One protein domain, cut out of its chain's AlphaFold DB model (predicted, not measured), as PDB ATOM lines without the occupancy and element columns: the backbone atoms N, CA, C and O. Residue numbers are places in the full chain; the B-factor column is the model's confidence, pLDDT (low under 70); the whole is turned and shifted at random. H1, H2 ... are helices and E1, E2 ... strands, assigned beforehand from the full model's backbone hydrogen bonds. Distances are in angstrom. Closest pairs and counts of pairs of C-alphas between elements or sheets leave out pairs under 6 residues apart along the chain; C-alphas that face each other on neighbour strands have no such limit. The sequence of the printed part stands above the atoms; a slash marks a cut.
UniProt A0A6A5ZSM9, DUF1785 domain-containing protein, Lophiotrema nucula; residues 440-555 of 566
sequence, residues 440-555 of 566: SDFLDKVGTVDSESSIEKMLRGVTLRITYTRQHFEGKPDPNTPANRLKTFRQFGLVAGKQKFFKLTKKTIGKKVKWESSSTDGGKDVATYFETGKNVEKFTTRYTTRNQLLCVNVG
ATOM      1  N   SER A 440       6.779 133.925  69.009       94.31
ATOM      2  CA  SER A 440       7.736 133.543  67.960       94.31
ATOM      3  C   SER A 440       7.023 133.010  66.723       94.31
ATOM      4  O   SER A 440       7.253 133.495  65.625       94.31
ATOM      5  N   ASP A 441       6.085 132.088  66.917       94.62
ATOM      6  CA  ASP A 441       5.386 131.425  65.821       94.62
ATOM      7  C   ASP A 441       4.402 132.391  65.152       94.62
ATOM      8  O   ASP A 441       4.195 132.339  63.944       94.62
ATOM      9  N   PHE A 442       3.810 133.316  65.917       94.88
ATOM     10  CA  PHE A 442       3.050 134.433  65.359       94.88
ATOM     11  C   PHE A 442       3.931 135.312  64.461       94.88
ATOM     12  O   PHE A 442       3.519 135.644  63.350       94.88
ATOM     13  N   LEU A 443       5.140 135.661  64.913       93.88
ATOM     14  CA  LEU A 443       6.095 136.429  64.113       93.88
ATOM     15  C   LEU A 443       6.522 135.668  62.862       93.88
ATOM     16  O   LEU A 443       6.609 136.279  61.807       93.88
ATOM     17  N   ASP A 444       6.721 134.357  62.941       92.31
ATOM     18  CA  ASP A 444       7.065 133.539  61.776       92.31
ATOM     19  C   ASP A 444       5.886 133.436  60.789       92.31
ATOM     20  O   ASP A 444       6.080 133.540  59.579       92.31
ATOM     21  N   LYS A 445       4.644 133.321  61.289       91.31
ATOM     22  CA  LYS A 445       3.422 133.309  60.462       91.31
ATOM     23  C   LYS A 445       3.174 134.643  59.747       91.31
ATOM     24  O   LYS A 445       2.697 134.640  58.616       91.31
ATOM     25  N   VAL A 446       3.438 135.775  60.404       89.81
ATOM     26  CA  VAL A 446       3.174 137.127  59.863       89.81
ATOM     27  C   VAL A 446       4.380 137.688  59.090       89.81
ATOM     28  O   VAL A 446       4.222 138.463  58.146       89.81
ATOM     29  N   GLY A 447       5.592 137.277  59.471       68.69
ATOM     30  CA  GLY A 447       6.885 137.921  59.209       68.69
ATOM     31  C   GLY A 447       7.442 137.858  57.790       68.69
ATOM     32  O   GLY A 447       8.634 138.083  57.603       68.69
ATOM     33  N   THR A 448       6.610 137.602  56.785       62.34
ATOM     34  CA  THR A 448       6.964 137.831  55.372       62.34
ATOM     35  C   THR A 448       6.223 139.015  54.757       62.34
ATOM     36  O   THR A 448       6.646 139.520  53.721       62.34
ATOM     37  N   VAL A 449       5.141 139.483  55.388       64.06
ATOM     38  CA  VAL A 449       4.227 140.473  54.795       64.06
ATOM     39  C   VAL A 449       4.375 141.852  55.439       64.06
ATOM     40  O   VAL A 449       4.306 142.862  54.741       64.06
ATOM     41  N   ASP A 450       4.613 141.907  56.752       76.06
ATOM     42  CA  ASP A 450       4.582 143.149  57.527       76.06
ATOM     43  C   ASP A 450       5.943 143.539  58.112       76.06
ATOM     44  O   ASP A 450       6.739 142.703  58.538       76.06
ATOM     45  N   SER A 451       6.186 144.850  58.205       88.38
ATOM     46  CA  SER A 451       7.353 145.383  58.915       88.38
ATOM     47  C   SER A 451       7.266 145.118  60.426       88.38
ATOM     48  O   SER A 451       6.178 145.164  61.007       88.38
ATOM     49  N   GLU A 452       8.412 144.945  61.096       88.25
ATOM     50  CA  GLU A 452       8.496 144.776  62.561       88.25
ATOM     51  C   GLU A 452       7.743 145.897  63.311       88.25
ATOM     52  O   GLU A 452       7.033 145.641  64.281       88.25
ATOM     53  N   SER A 453       7.797 147.136  62.800       90.44
ATOM     54  CA  SER A 453       7.059 148.281  63.352       90.44
ATOM     55  C   SER A 453       5.537 148.130  63.240       90.44
ATOM     56  O   SER A 453       4.808 148.493  64.167       90.44
ATOM     57  N   SER A 454       5.038 147.590  62.124       91.94
ATOM     58  CA  SER A 454       3.607 147.311  61.934       91.94
ATOM     59  C   SER A 454       3.126 146.253  62.922       91.94
ATOM     60  O   SER A 454       2.099 146.436  63.578       91.94
ATOM     61  N   ILE A 455       3.909 145.185  63.085       93.12
ATOM     62  CA  ILE A 455       3.618 144.109  64.031       93.12
ATOM     63  C   ILE A 455       3.636 144.635  65.470       93.12
ATOM     64  O   ILE A 455       2.725 144.358  66.250       93.12
ATOM     65  N   GLU A 456       4.625 145.455  65.825       93.75
ATOM     66  CA  GLU A 456       4.698 146.062  67.152       93.75
ATOM     67  C   GLU A 456       3.459 146.920  67.454       93.75
ATOM     68  O   GLU A 456       2.884 146.831  68.542       93.75
ATOM     69  N   LYS A 457       3.020 147.739  66.489       93.25
ATOM     70  CA  LYS A 457       1.794 148.542  66.621       93.25
ATOM     71  C   LYS A 457       0.571 147.658  66.837       93.25
ATOM     72  O   LYS A 457      -0.249 147.982  67.691       93.25
ATOM     73  N   MET A 458       0.478 146.543  66.113       93.44
ATOM     74  CA  MET A 458      -0.615 145.576  66.238       93.44
ATOM     75  C   MET A 458      -0.642 144.900  67.616       93.44
ATOM     76  O   MET A 458      -1.708 144.724  68.201       93.44
ATOM     77  N   LEU A 459       0.524 144.545  68.158       94.50
ATOM     78  CA  LEU A 459       0.641 143.863  69.449       94.50
ATOM     79  C   LEU A 459       0.547 144.810  70.652       94.50
ATOM     80  O   LEU A 459       0.403 144.364  71.792       94.50
ATOM     81  N   ARG A 460       0.622 146.127  70.449       94.12
ATOM     82  CA  ARG A 460       0.585 147.112  71.535       94.12
ATOM     83  C   ARG A 460      -0.707 147.001  72.345       94.12
ATOM     84  O   ARG A 460      -1.801 147.226  71.845       94.12
ATOM     85  N   GLY A 461      -0.572 146.704  73.639       91.06
ATOM     86  CA  GLY A 461      -1.720 146.519  74.533       91.06
ATOM     87  C   GLY A 461      -2.267 145.088  74.580       91.06
ATOM     88  O   GLY A 461      -3.080 144.789  75.458       91.06
ATOM     89  N   VAL A 462      -1.786 144.188  73.718       94.31
ATOM     90  CA  VAL A 462      -2.129 142.762  73.764       94.31
ATOM     91  C   VAL A 462      -1.576 142.139  75.043       94.31
ATOM     92  O   VAL A 462      -0.495 142.488  75.525       94.31
ATOM     93  N   THR A 463      -2.344 141.221  75.628       93.38
ATOM     94  CA  THR A 463      -1.912 140.470  76.808       93.38
ATOM     95  C   THR A 463      -1.205 139.194  76.370       93.38
ATOM     96  O   THR A 463      -1.795 138.344  75.717       93.38
ATOM     97  N   LEU A 464       0.052 139.059  76.770       95.38
ATOM     98  CA  LEU A 464       0.887 137.881  76.606       95.38
ATOM     99  C   LEU A 464       0.877 137.035  77.876       95.38
ATOM    100  O   LEU A 464       0.741 137.562  78.983       95.38
ATOM    101  N   ARG A 465       1.093 135.730  77.721       94.56
ATOM    102  CA  ARG A 465       1.263 134.786  78.826       94.56
ATOM    103  C   ARG A 465       2.694 134.264  78.855       94.56
ATOM    104  O   ARG A 465       3.199 133.765  77.858       94.56
ATOM    105  N   ILE A 466       3.316 134.309  80.027       93.31
ATOM    106  CA  ILE A 466       4.586 133.625  80.282       93.31
ATOM    107  C   ILE A 466       4.330 132.112  80.373       93.31
ATOM    108  O   ILE A 466       3.600 131.648  81.257       93.31
ATOM    109  N   THR A 467       4.923 131.347  79.457       91.75
ATOM    110  CA  THR A 467       4.731 129.891  79.335       91.75
ATOM    111  C   THR A 467       5.651 129.096  80.260       91.75
ATOM    112  O   THR A 467       5.196 128.148  80.897       91.75
ATOM    113  N   TYR A 468       6.900 129.525  80.436       87.62
ATOM    114  CA  TYR A 468       7.858 128.852  81.316       87.62
ATOM    115  C   TYR A 468       7.534 129.041  82.808       87.62
ATOM    116  O   TYR A 468       6.920 130.030  83.224       87.62
ATOM    117  N   THR A 469       7.958 128.080  83.626       88.56
ATOM    118  CA  THR A 469       7.819 128.139  85.086       88.56
ATOM    119  C   THR A 469       8.910 129.010  85.688       88.56
ATOM    120  O   THR A 469      10.086 128.901  85.353       88.56
ATOM    121  N   ARG A 470       8.512 129.921  86.573       88.25
ATOM    122  CA  ARG A 470       9.406 130.849  87.264       88.25
ATOM    123  C   ARG A 470       9.709 130.325  88.657       88.25
ATOM    124  O   ARG A 470       8.816 129.824  89.327       88.25
ATOM    125  N   GLN A 471      10.944 130.506  89.113       86.88
ATOM    126  CA  GLN A 471      11.310 130.209  90.496       86.88
ATOM    127  C   GLN A 471      10.424 131.002  91.466       86.88
ATOM    128  O   GLN A 471      10.326 132.230  91.359       86.88
ATOM    129  N   HIS A 472       9.785 130.283  92.385       87.88
ATOM    130  CA  HIS A 472       9.071 130.859  93.513       87.88
ATOM    131  C   HIS A 472      10.078 131.211  94.611       87.88
ATOM    132  O   HIS A 472      10.979 130.428  94.899       87.88
ATOM    133  N   PHE A 473       9.946 132.401  95.192       86.38
ATOM    134  CA  PHE A 473      10.763 132.833  96.322       86.38
ATOM    135  C   PHE A 473       9.851 132.954  97.532       86.38
ATOM    136  O   PHE A 473       8.804 133.597  97.433       86.38
ATOM    137  N   GLU A 474      10.264 132.362  98.648       89.81
ATOM    138  CA  GLU A 474       9.512 132.400  99.897       89.81
ATOM    139  C   GLU A 474       9.188 133.847 100.306       89.81
ATOM    140  O   GLU A 474       9.976 134.776 100.092       89.81
ATOM    141  N   GLY A 475       7.974 134.057 100.817       87.81
ATOM    142  CA  GLY A 475       7.471 135.381 101.193       87.81
ATOM    143  C   GLY A 475       7.088 136.300 100.023       87.81
ATOM    144  O   GLY A 475       6.685 137.440 100.262       87.81
ATOM    145  N   LYS A 476       7.179 135.853  98.760       86.69
ATOM    146  CA  LYS A 476       6.688 136.608  97.591       86.69
ATOM    147  C   LYS A 476       5.447 135.951  96.980       86.69
ATOM    148  O   LYS A 476       5.330 134.731  97.027       86.69
ATOM    149  N   PRO A 477       4.542 136.729  96.351       86.62
ATOM    150  CA  PRO A 477       3.426 136.159  95.600       86.62
ATOM    151  C   PRO A 477       3.924 135.159  94.559       86.62
ATOM    152  O   PRO A 477       4.940 135.411  93.900       86.62
ATOM    153  N   ASP A 478       3.211 134.043  94.389       88.69
ATOM    154  CA  ASP A 478       3.626 133.015  93.440       88.69
ATOM    155  C   ASP A 478       3.690 133.585  92.014       88.69
ATOM    156  O   ASP A 478       2.669 134.003  91.455       88.69
ATOM    157  N   PRO A 479       4.880 133.626  91.380       89.81
ATOM    158  CA  PRO A 479       4.987 134.124  90.023       89.81
ATOM    159  C   PRO A 479       4.288 133.195  89.022       89.81
ATOM    160  O   PRO A 479       4.095 133.582  87.875       89.81
ATOM    161  N   ASN A 480       3.912 131.974  89.381       91.19
ATOM    162  CA  ASN A 480       3.307 131.038  88.445       91.19
ATOM    163  C   ASN A 480       1.786 131.096  88.392       91.19
ATOM    164  O   ASN A 480       1.230 130.480  87.478       91.19
ATOM    165  N   THR A 481       1.132 131.891  89.247       88.19
ATOM    166  CA  THR A 481      -0.316 132.100  89.151       88.19
ATOM    167  C   THR A 481      -0.699 132.648  87.768       88.19
ATOM    168  O   THR A 481       0.064 133.427  87.170       88.19
ATOM    169  N   PRO A 482      -1.881 132.283  87.227       86.19
ATOM    170  CA  PRO A 482      -2.324 132.759  85.918       86.19
ATOM    171  C   PRO A 482      -2.244 134.281  85.788       86.19
ATOM    172  O   PRO A 482      -1.705 134.791  84.809       86.19
ATOM    173  N   ALA A 483      -2.677 135.014  86.815       83.31
ATOM    174  CA  ALA A 483      -2.642 136.471  86.842       83.31
ATOM    175  C   ALA A 483      -1.210 137.029  86.742       83.31
ATOM    176  O   ALA A 483      -0.938 137.940  85.955       83.31
ATOM    177  N   ASN A 484      -0.256 136.429  87.461       87.75
ATOM    178  CA  ASN A 484       1.130 136.882  87.452       87.75
ATOM    179  C   ASN A 484       1.862 136.556  86.155       87.75
ATOM    180  O   ASN A 484       2.814 137.273  85.810       87.75
ATOM    181  N   ARG A 485       1.437 135.525  85.418       91.38
ATOM    182  CA  ARG A 485       1.976 135.164  84.097       91.38
ATOM    183  C   ARG A 485       1.473 136.065  82.972       91.38
ATOM    184  O   ARG A 485       2.141 136.135  81.944       91.38
ATOM    185  N   LEU A 486       0.355 136.767  83.160       91.56
ATOM    186  CA  LEU A 486      -0.169 137.700  82.167       91.56
ATOM    187  C   LEU A 486       0.591 139.030  82.202       91.56
ATOM    188  O   LEU A 486       0.872 139.600  83.265       91.56
ATOM    189  N   LYS A 487       0.972 139.514  81.024       92.62
ATOM    190  CA  LYS A 487       1.776 140.721  80.834       92.62
ATOM    191  C   LYS A 487       1.315 141.457  79.586       92.62
ATOM    192  O   LYS A 487       1.047 140.838  78.572       92.62
ATOM    193  N   THR A 488       1.229 142.778  79.640       93.06
ATOM    194  CA  THR A 488       0.831 143.578  78.474       93.06
ATOM    195  C   THR A 488       2.052 143.905  77.624       93.06
ATOM    196  O   THR A 488       2.994 144.515  78.140       93.06
ATOM    197  N   PHE A 489       2.019 143.526  76.346       95.62
ATOM    198  CA  PHE A 489       3.036 143.871  75.356       95.62
ATOM    199  C   PHE A 489       3.132 145.389  75.187       95.62
ATOM    200  O   PHE A 489       2.115 146.097  75.143       95.62
ATOM    201  N   ARG A 490       4.364 145.894  75.086       94.12
ATOM    202  CA  ARG A 490       4.644 147.310  74.827       94.12
ATOM    203  C   ARG A 490       5.395 147.526  73.531       94.12
ATOM    204  O   ARG A 490       4.917 148.300  72.707       94.12
ATOM    205  N   GLN A 491       6.546 146.882  73.406       94.88
ATOM    206  CA  GLN A 491       7.450 147.036  72.277       94.88
ATOM    207  C   GLN A 491       8.409 145.853  72.207       94.88
ATOM    208  O   GLN A 491       8.602 145.146  73.209       94.88
ATOM    209  N   PHE A 492       9.051 145.683  71.059       94.75
ATOM    210  CA  PHE A 492      10.186 144.781  70.955       94.75
ATOM    211  C   PHE A 492      11.422 145.376  71.640       94.75
ATOM    212  O   PHE A 492      11.528 146.579  71.900       94.75
ATOM    213  N   GLY A 493      12.316 144.494  72.063       93.75
ATOM    214  CA  GLY A 493      13.650 144.828  72.538       93.75
ATOM    215  C   GLY A 493      14.701 144.344  71.550       93.75
ATOM    216  O   GLY A 493      14.399 143.959  70.424       93.75
ATOM    217  N   LEU A 494      15.950 144.322  71.996       93.56
ATOM    218  CA  LEU A 494      17.014 143.675  71.237       93.56
ATOM    219  C   LEU A 494      16.890 142.146  71.338       93.56
ATOM    220  O   LEU A 494      16.169 141.605  72.179       93.56
ATOM    221  N   VAL A 495      17.633 141.426  70.500       94.50
ATOM    222  CA  VAL A 495      17.808 139.976  70.675       94.50
ATOM    223  C   VAL A 495      18.432 139.670  72.043       94.50
ATOM    224  O   VAL A 495      19.238 140.452  72.551       94.50
ATOM    225  N   ALA A 496      18.074 138.535  72.644       92.75
ATOM    226  CA  ALA A 496      18.353 138.212  74.045       92.75
ATOM    227  C   ALA A 496      19.830 138.311  74.460       92.75
ATOM    228  O   ALA A 496      20.109 138.781  75.558       92.75
ATOM    229  N   GLY A 497      20.771 137.947  73.581       92.88
ATOM    230  CA  GLY A 497      22.211 138.068  73.860       92.88
ATOM    231  C   GLY A 497      22.755 139.503  73.817       92.88
ATOM    232  O   GLY A 497      23.864 139.756  74.269       92.88
ATOM    233  N   LYS A 498      21.987 140.459  73.279       94.25
ATOM    234  CA  LYS A 498      22.345 141.889  73.224       94.25
ATOM    235  C   LYS A 498      21.539 142.731  74.212       94.25
ATOM    236  O   LYS A 498      22.005 143.778  74.654       94.25
ATOM    237  N   GLN A 499      20.324 142.303  74.554       94.44
ATOM    238  CA  GLN A 499      19.480 143.004  75.512       94.44
ATOM    239  C   GLN A 499      20.035 142.823  76.925       94.44
ATOM    240  O   GLN A 499      20.040 141.714  77.450       94.44
ATOM    241  N   LYS A 500      20.433 143.922  77.567       93.94
ATOM    242  CA  LYS A 500      20.836 143.939  78.977       93.94
ATOM    243  C   LYS A 500      19.737 144.496  79.874       93.94
ATOM    244  O   LYS A 500      18.908 145.298  79.437       93.94
ATOM    245  N   PHE A 501      19.755 144.081  81.135       90.50
ATOM    246  CA  PHE A 501      19.020 144.718  82.222       90.50
ATOM    247  C   PHE A 501      19.941 144.924  83.427       90.50
ATOM    248  O   PHE A 501      20.936 144.220  83.601       90.50
ATOM    249  N   PHE A 502      19.586 145.898  84.260       90.62
ATOM    250  CA  PHE A 502      20.407 146.359  85.376       90.62
ATOM    251  C   PHE A 502      19.653 146.192  86.693       90.62
ATOM    252  O   PHE A 502      18.426 146.337  86.759       90.62
ATOM    253  N   LYS A 503      20.389 145.912  87.763       87.12
ATOM    254  CA  LYS A 503      19.893 145.938  89.130       87.12
ATOM    255  C   LYS A 503      19.573 147.382  89.493       87.12
ATOM    256  O   LYS A 503      20.441 148.252  89.557       87.12
ATOM    257  N   LEU A 504      18.294 147.625  89.746       85.00
ATOM    258  CA  LEU A 504      17.832 148.919  90.214       85.00
ATOM    259  C   LEU A 504      18.149 149.061  91.702       85.00
ATOM    260  O   LEU A 504      17.744 148.225  92.515       85.00
ATOM    261  N   THR A 505      18.840 150.135  92.062       85.94
ATOM    262  CA  THR A 505      19.014 150.550  93.451       85.94
ATOM    263  C   THR A 505      17.980 151.620  93.780       85.94
ATOM    264  O   THR A 505      17.645 152.495  92.976       85.94
ATOM    265  N   LYS A 506      17.392 151.505  94.973       85.50
ATOM    266  CA  LYS A 506      16.430 152.483  95.473       85.50
ATOM    267  C   LYS A 506      17.215 153.694  95.967       85.50
ATOM    268  O   LYS A 506      17.919 153.590  96.966       85.50
ATOM    269  N   LYS A 507      17.066 154.838  95.304       84.81
ATOM    270  CA  LYS A 507      17.642 156.108  95.747       84.81
ATOM    271  C   LYS A 507      16.530 157.026  96.227       84.81
ATOM    272  O   LYS A 507      15.627 157.400  95.477       84.81
ATOM    273  N   THR A 508      16.578 157.372  97.504       84.69
ATOM    274  CA  THR A 508      15.649 158.334  98.095       84.69
ATOM    275  C   THR A 508      16.236 159.730  97.908       84.69
ATOM    276  O   THR A 508      17.276 160.037  98.482       84.69
ATOM    277  N   ILE A 509      15.601 160.560  97.080       83.88
ATOM    278  CA  ILE A 509      15.988 161.962  96.870       83.88
ATOM    279  C   ILE A 509      14.890 162.828  97.496       83.88
ATOM    280  O   ILE A 509      13.807 163.011  96.928       83.88
ATOM    281  N   GLY A 510      15.138 163.307  98.716       88.31
ATOM    282  CA  GLY A 510      14.119 163.966  99.533       88.31
ATOM    283  C   GLY A 510      12.949 163.021  99.841       88.31
ATOM    284  O   GLY A 510      13.155 161.912 100.321       88.31
ATOM    285  N   LYS A 511      11.711 163.437  99.535       83.62
ATOM    286  CA  LYS A 511      10.498 162.605  99.704       83.62
ATOM    287  C   LYS A 511      10.192 161.695  98.504       83.62
ATOM    288  O   LYS A 511       9.255 160.904  98.565       83.62
ATOM    289  N   LYS A 512      10.933 161.812  97.395       79.44
ATOM    290  CA  LYS A 512      10.699 161.016  96.181       79.44
ATOM    291  C   LYS A 512      11.646 159.824  96.145       79.44
ATOM    292  O   LYS A 512      12.860 159.964  96.271       79.44
ATOM    293  N   VAL A 513      11.082 158.641  95.925       77.88
ATOM    294  CA  VAL A 513      11.854 157.432  95.636       77.88
ATOM    295  C   VAL A 513      12.084 157.359  94.131       77.88
ATOM    296  O   VAL A 513      11.120 157.280  93.367       77.88
ATOM    297  N   LYS A 514      13.349 157.355  93.706       82.50
ATOM    298  CA  LYS A 514      13.753 157.089  92.324       82.50
ATOM    299  C   LYS A 514      14.517 155.768  92.273       82.50
ATOM    300  O   LYS A 514      15.258 155.428  93.191       82.50
ATOM    301  N   TRP A 515      14.302 155.008  91.210       79.12
ATOM    302  CA  TRP A 515      15.066 153.799  90.931       79.12
ATOM    303  C   TRP A 515      16.097 154.149  89.865       79.12
ATOM    304  O   TRP A 515      15.723 154.640  88.800       79.12
ATOM    305  N   GLU A 516      17.374 153.957  90.173       84.56
ATOM    306  CA  GLU A 516      18.488 154.208  89.255       84.56
ATOM    307  C   GLU A 516      19.280 152.905  89.090       84.56
ATOM    308  O   GLU A 516      19.326 152.078  90.004       84.56
ATOM    309  N   SER A 517      19.856 152.675  87.912       83.56
ATOM    310  CA  SER A 517      20.835 151.601  87.737       83.56
ATOM    311  C   SER A 517      22.102 151.953  88.514       83.56
ATOM    312  O   SER A 517      22.521 153.113  88.519       83.56
ATOM    313  N   SER A 518      22.723 150.969  89.164       84.56
ATOM    314  CA  SER A 518      24.052 151.181  89.747       84.56
ATOM    315  C   SER A 518      25.048 151.501  88.632       84.56
ATOM    316  O   SER A 518      25.095 150.776  87.642       84.56
ATOM    317  N   SER A 519      25.863 152.544  88.786       84.25
ATOM    318  CA  SER A 519      26.916 152.882  87.813       84.25
ATOM    319  C   SER A 519      27.982 151.789  87.685       84.25
ATOM    320  O   SER A 519      28.664 151.710  86.672       84.25
ATOM    321  N   THR A 520      28.111 150.935  88.703       90.75
ATOM    322  CA  THR A 520      29.029 149.789  88.735       90.75
ATOM    323  C   THR A 520      28.425 148.499  88.183       90.75
ATOM    324  O   THR A 520      29.125 147.494  88.086       90.75
ATOM    325  N   ASP A 521      27.132 148.485  87.850       89.44
ATOM    326  CA  ASP A 521      26.485 147.298  87.302       89.44
ATOM    327  C   ASP A 521      26.679 147.257  85.783       89.44
ATOM    328  O   ASP A 521      26.041 148.004  85.042       89.44
ATOM    329  N   GLY A 522      27.547 146.355  85.313       90.81
ATOM    330  CA  GLY A 522      27.780 146.109  83.882       90.81
ATOM    331  C   GLY A 522      26.563 145.553  83.124       90.81
ATOM    332  O   GLY A 522      26.617 145.381  81.896       90.81
ATOM    333  N   GLY A 523      25.470 145.284  83.847       92.12
ATOM    334  CA  GLY A 523      24.241 144.697  83.351       92.12
ATOM    335  C   GLY A 523      24.396 143.202  83.107       92.12
ATOM    336  O   GLY A 523      25.480 142.695  82.820       92.12
ATOM    337  N   LYS A 524      23.279 142.483  83.180       92.44
ATOM    338  CA  LYS A 524      23.206 141.081  82.767       92.44
ATOM    339  C   LYS A 524      22.416 141.000  81.471       92.44
ATOM    340  O   LYS A 524      21.347 141.605  81.375       92.44
ATOM    341  N   ASP A 525      22.939 140.300  80.470       93.50
ATOM    342  CA  ASP A 525      22.169 140.046  79.258       93.50
ATOM    343  C   ASP A 525      21.053 139.021  79.525       93.50
ATOM    344  O   ASP A 525      21.113 138.206  80.455       93.50
ATOM    345  N   VAL A 526      19.976 139.120  78.747       91.94
ATOM    346  CA  VAL A 526      18.768 138.318  78.950       91.94
ATOM    347  C   VAL A 526      19.036 136.836  78.685       91.94
ATOM    348  O   VAL A 526      18.527 136.002  79.437       91.94
ATOM    349  N   ALA A 527      19.849 136.495  77.680       90.56
ATOM    350  CA  ALA A 527      20.184 135.105  77.367       90.56
ATOM    351  C   ALA A 527      20.925 134.437  78.539       90.56
ATOM    352  O   ALA A 527      20.411 133.475  79.114       90.56
ATOM    353  N   THR A 528      22.036 135.024  78.994       90.62
ATOM    354  CA  THR A 528      22.814 134.547  80.147       90.62
ATOM    355  C   THR A 528      21.947 134.458  81.398       90.62
ATOM    356  O   THR A 528      22.098 133.542  82.206       90.62
ATOM    357  N   TYR A 529      21.013 135.395  81.607       89.31
ATOM    358  CA  TYR A 529      20.079 135.321  82.732       89.31
ATOM    359  C   TYR A 529      19.203 134.068  82.713       89.31
ATOM    360  O   TYR A 529      19.042 133.439  83.763       89.31
ATOM    361  N   PHE A 530      18.648 133.707  81.556       87.19
ATOM    362  CA  PHE A 530      17.828 132.505  81.435       87.19
ATOM    363  C   PHE A 530      18.649 131.218  81.542       87.19
ATOM    364  O   PHE A 530      18.189 130.277  82.186       87.19
ATOM    365  N   GLU A 531      19.869 131.202  81.005       85.94
ATOM    366  CA  GLU A 531      20.770 130.043  81.052       85.94
ATOM    367  C   GLU A 531      21.305 129.753  82.451       85.94
ATOM    368  O   GLU A 531      21.267 128.617  82.912       85.94
ATOM    369  N   THR A 532      21.789 130.784  83.143       83.81
ATOM    370  CA  THR A 532      22.453 130.621  84.448       83.81
ATOM    371  C   THR A 532      21.481 130.595  85.618       83.81
ATOM    372  O   THR A 532      21.830 130.126  86.697       83.81
ATOM    373  N   GLY A 533      20.290 131.177  85.457       66.75
ATOM    374  CA  GLY A 533      19.473 131.566  86.600       66.75
ATOM    375  C   GLY A 533      18.224 130.732  86.858       66.75
ATOM    376  O   GLY A 533      17.710 130.823  87.970       66.75
ATOM    377  N   LYS A 534      17.641 130.042  85.859       60.44
ATOM    378  CA  LYS A 534      16.187 129.759  85.913       60.44
ATOM    379  C   LYS A 534      15.641 128.496  85.226       60.44
ATOM    380  O   LYS A 534      14.512 128.557  84.750       60.44
ATOM    381  N   ASN A 535      16.331 127.352  85.229       55.69
ATOM    382  CA  ASN A 535      15.753 126.057  84.793       55.69
ATOM    383  C   ASN A 535      15.027 126.087  83.423       55.69
ATOM    384  O   ASN A 535      14.141 125.274  83.169       55.69
ATOM    385  N   VAL A 536      15.369 127.026  82.534       65.94
ATOM    386  CA  VAL A 536      14.938 126.976  81.137       65.94
ATOM    387  C   VAL A 536      16.060 126.239  80.426       65.94
ATOM    388  O   VAL A 536      17.112 126.827  80.194       65.94
ATOM    389  N   GLU A 537      15.878 124.935  80.196       58.31
ATOM    390  CA  GLU A 537      16.859 124.073  79.519       58.31
ATOM    391  C   GLU A 537      17.539 124.812  78.359       58.31
ATOM    392  O   GLU A 537      16.870 125.215  77.407       58.31
ATOM    393  N   LYS A 538      18.861 125.001  78.492       65.38
ATOM    394  CA  LYS A 538      19.818 125.527  77.503       65.38
ATOM    395  C   LYS A 538      19.184 126.420  76.422       65.38
ATOM    396  O   LYS A 538      19.112 126.039  75.250       65.38
ATOM    397  N   PHE A 539      18.752 127.613  76.839       71.19
ATOM    398  CA  PHE A 539      18.085 128.629  76.014       71.19
ATOM    399  C   PHE A 539      18.746 128.830  74.634       71.19
ATOM    400  O   PHE A 539      18.063 128.726  73.620       71.19
ATOM    401  N   THR A 540      20.067 129.021  74.557       68.12
ATOM    402  CA  THR A 540      20.763 129.228  73.267       68.12
ATOM    403  C   THR A 540      20.848 127.996  72.370       68.12
ATOM    404  O   THR A 540      20.983 128.146  71.162       68.12
ATOM    405  N   THR A 541      20.748 126.779  72.911       73.75
ATOM    406  CA  THR A 541      20.821 125.558  72.082       73.75
ATOM    407  C   THR A 541      19.493 125.205  71.419       73.75
ATOM    408  O   THR A 541      19.486 124.517  70.404       73.75
ATOM    409  N   ARG A 542      18.369 125.664  71.985       77.19
ATOM    410  CA  ARG A 542      17.021 125.371  71.472       77.19
ATOM    411  C   ARG A 542      16.480 126.442  70.533       77.19
ATOM    412  O   ARG A 542      15.677 126.119  69.664       77.19
ATOM    413  N   TYR A 543      16.888 127.694  70.718       82.19
ATOM    414  CA  TYR A 543      16.353 128.828  69.972       82.19
ATOM    415  C   TYR A 543      17.419 129.408  69.049       82.19
ATOM    416  O   TYR A 543      18.425 129.942  69.511       82.19
ATOM    417  N   THR A 544      17.189 129.305  67.743       86.25
ATOM    418  CA  THR A 544      18.168 129.685  66.716       86.25
ATOM    419  C   THR A 544      17.696 130.848  65.854       86.25
ATOM    420  O   THR A 544      18.525 131.557  65.283       86.25
ATOM    421  N   THR A 545      16.386 131.099  65.764       90.44
ATOM    422  CA  THR A 545      15.869 132.171  64.907       90.44
ATOM    423  C   THR A 545      15.844 133.512  65.634       90.44
ATOM    424  O   THR A 545      15.663 133.598  66.852       90.44
ATOM    425  N   ARG A 546      15.977 134.607  64.870       91.31
ATOM    426  CA  ARG A 546      15.852 135.973  65.405       91.31
ATOM    427  C   ARG A 546      14.540 136.155  66.173       91.31
ATOM    428  O   ARG A 546      14.570 136.724  67.259       91.31
ATOM    429  N   ASN A 547      13.424 135.664  65.634       90.38
ATOM    430  CA  ASN A 547      12.093 135.817  66.226       90.38
ATOM    431  C   ASN A 547      11.951 135.065  67.556       90.38
ATOM    432  O   ASN A 547      11.315 135.574  68.475       90.38
ATOM    433  N   GLN A 548      12.591 133.900  67.697       89.81
ATOM    434  CA  GLN A 548      12.649 133.169  68.969       89.81
ATOM    435  C   GLN A 548      13.505 133.886  70.024       89.81
ATOM    436  O   GLN A 548      13.231 133.791  71.219       89.81
ATOM    437  N   LEU A 549      14.538 134.613  69.589       91.50
ATOM    438  CA  LEU A 549      15.475 135.320  70.464       91.50
ATOM    439  C   LEU A 549      15.087 136.782  70.731       91.50
ATOM    440  O   LEU A 549      15.747 137.446  71.535       91.50
ATOM    441  N   LEU A 550      14.063 137.315  70.064       94.12
ATOM    442  CA  LEU A 550      13.657 138.712  70.180       94.12
ATOM    443  C   LEU A 550      13.039 138.980  71.558       94.12
ATOM    444  O   LEU A 550      12.039 138.372  71.941       94.12
ATOM    445  N   CYS A 551      13.623 139.909  72.318       94.94
ATOM    446  CA  CYS A 551      13.068 140.261  73.620       94.94
ATOM    447  C   CYS A 551      11.768 141.049  73.476       94.94
ATOM    448  O   CYS A 551      11.581 141.841  72.553       94.94
ATOM    449  N   VAL A 552      10.895 140.889  74.467       95.12
ATOM    450  CA  VAL A 552       9.639 141.628  74.565       95.12
ATOM    451  C   VAL A 552       9.642 142.466  75.828       95.12
ATOM    452  O   VAL A 552       9.738 141.945  76.941       95.12
ATOM    453  N   ASN A 553       9.449 143.767  75.659       94.06
ATOM    454  CA  ASN A 553       9.251 144.673  76.774       94.06
ATOM    455  C   ASN A 553       7.771 144.673  77.173       94.06
ATOM    456  O   ASN A 553       6.877 144.896  76.349       94.06
ATOM    457  N   VAL A 554       7.504 144.436  78.458       94.12
ATOM    458  CA  VAL A 554       6.147 144.345  79.009       94.12
ATOM    459  C   VAL A 554       5.949 145.269  80.208       94.12
ATOM    460  O   VAL A 554       6.887 145.588  80.934       94.12
ATOM    461  N   GLY A 555       4.702 145.658  80.481       86.44
ATOM    462  CA  GLY A 555       4.356 146.390  81.706       86.44
ATOM    463  C   GLY A 555       4.364 147.911  81.550       86.44
ATOM    464  O   GLY A 555       3.522 148.447  80.826       86.44
TER     465      GLY A 555
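This is residues 440 to 555 of the 566 residues of the protein "DUF1785 domain-containing protein" of Lophiotrema nucula (UniProt A0A6A5ZSM9). A small sheet of three strands, E1, E2 and E5, lies near the centre with H2 packed along E2, while the hairpin of E3 and E4 reaches away as an arm whose tip, residues 508 to 513, stands free. The short helices H1 and H6 meet near one another, H4 and H5 make another touching pair, and residues 466 to 481 form a long stretch with no named element. The printed part has 116 residues, with the elements H1, H2, E1, H3, E2, E3, E4, H4, H5, H6 and E5 along the chain; the class is mixed, helices and strands. The larger sheet has the order E1, E2, E5 and the smaller E3, E4, both antiparallel. The whole is only just loose, close to compact, with a radius of gyration of the C-alphas of 16.5 A, and is elongated, spanning 51 by 31 by 31 A.

H1, residues 440 to 446, touches H6, residues 546 to 549; their closest C-alphas, Ser 440 and Gln 548, are 5.0 A apart. H2, residues 452 to 459, is on the sheet of E1, residues 463 to 465, E2, residues 486 to 495, and E5, residues 550 to 554, at a height over the sheet of 7.6 A. It lies over E2 and runs along the strands, at 4 degrees to E2 on the local plane. E2 bends by 82 degrees at residue 490, and its pairing is staggered: residues 486 to 488 pair with E1, where N 464 and O 487 are 2.7 A apart, and residues 489 to 495 with E5, where N 493 and O 551 are 2.8 A apart. In the hairpin of E3, residues 504 to 509, and E4, residues 512 to 517, N 507 and O 514 are 2.8 A apart. H4, residues 526 to 533, touches H5, residues 539 to 542, with C-alphas 531 and 539 closest at 5.9 A. H3, residues 482 to 485, only grazes the larger sheet, as do H4, only just, with 5 pairs of C-alphas within 10 A, and H6. Every O i to N i+4 pair is within hydrogen-bond range in H1, H2 and H4; H3, H5 and H6 are too short for one.

H1 begins at C-alpha 440, (7.736, 133.543, 67.960). H2 is 10.5 A long, E2 21.5 A, E3 14.8 A, E4 16.2 A and E5 12.9 A, ending at C-alpha 554, (6.147, 144.345, 79.009).

The C-alphas of Thr 448 and Gly 510 are the farthest apart, 51.8 A. The printed part has no cut, and the link from E1 to H3 is long, with 16 residues. The mean pLDDT of the printed part is 87.1, and residues 447 to 449, 533 to 538 and 540 are under 70.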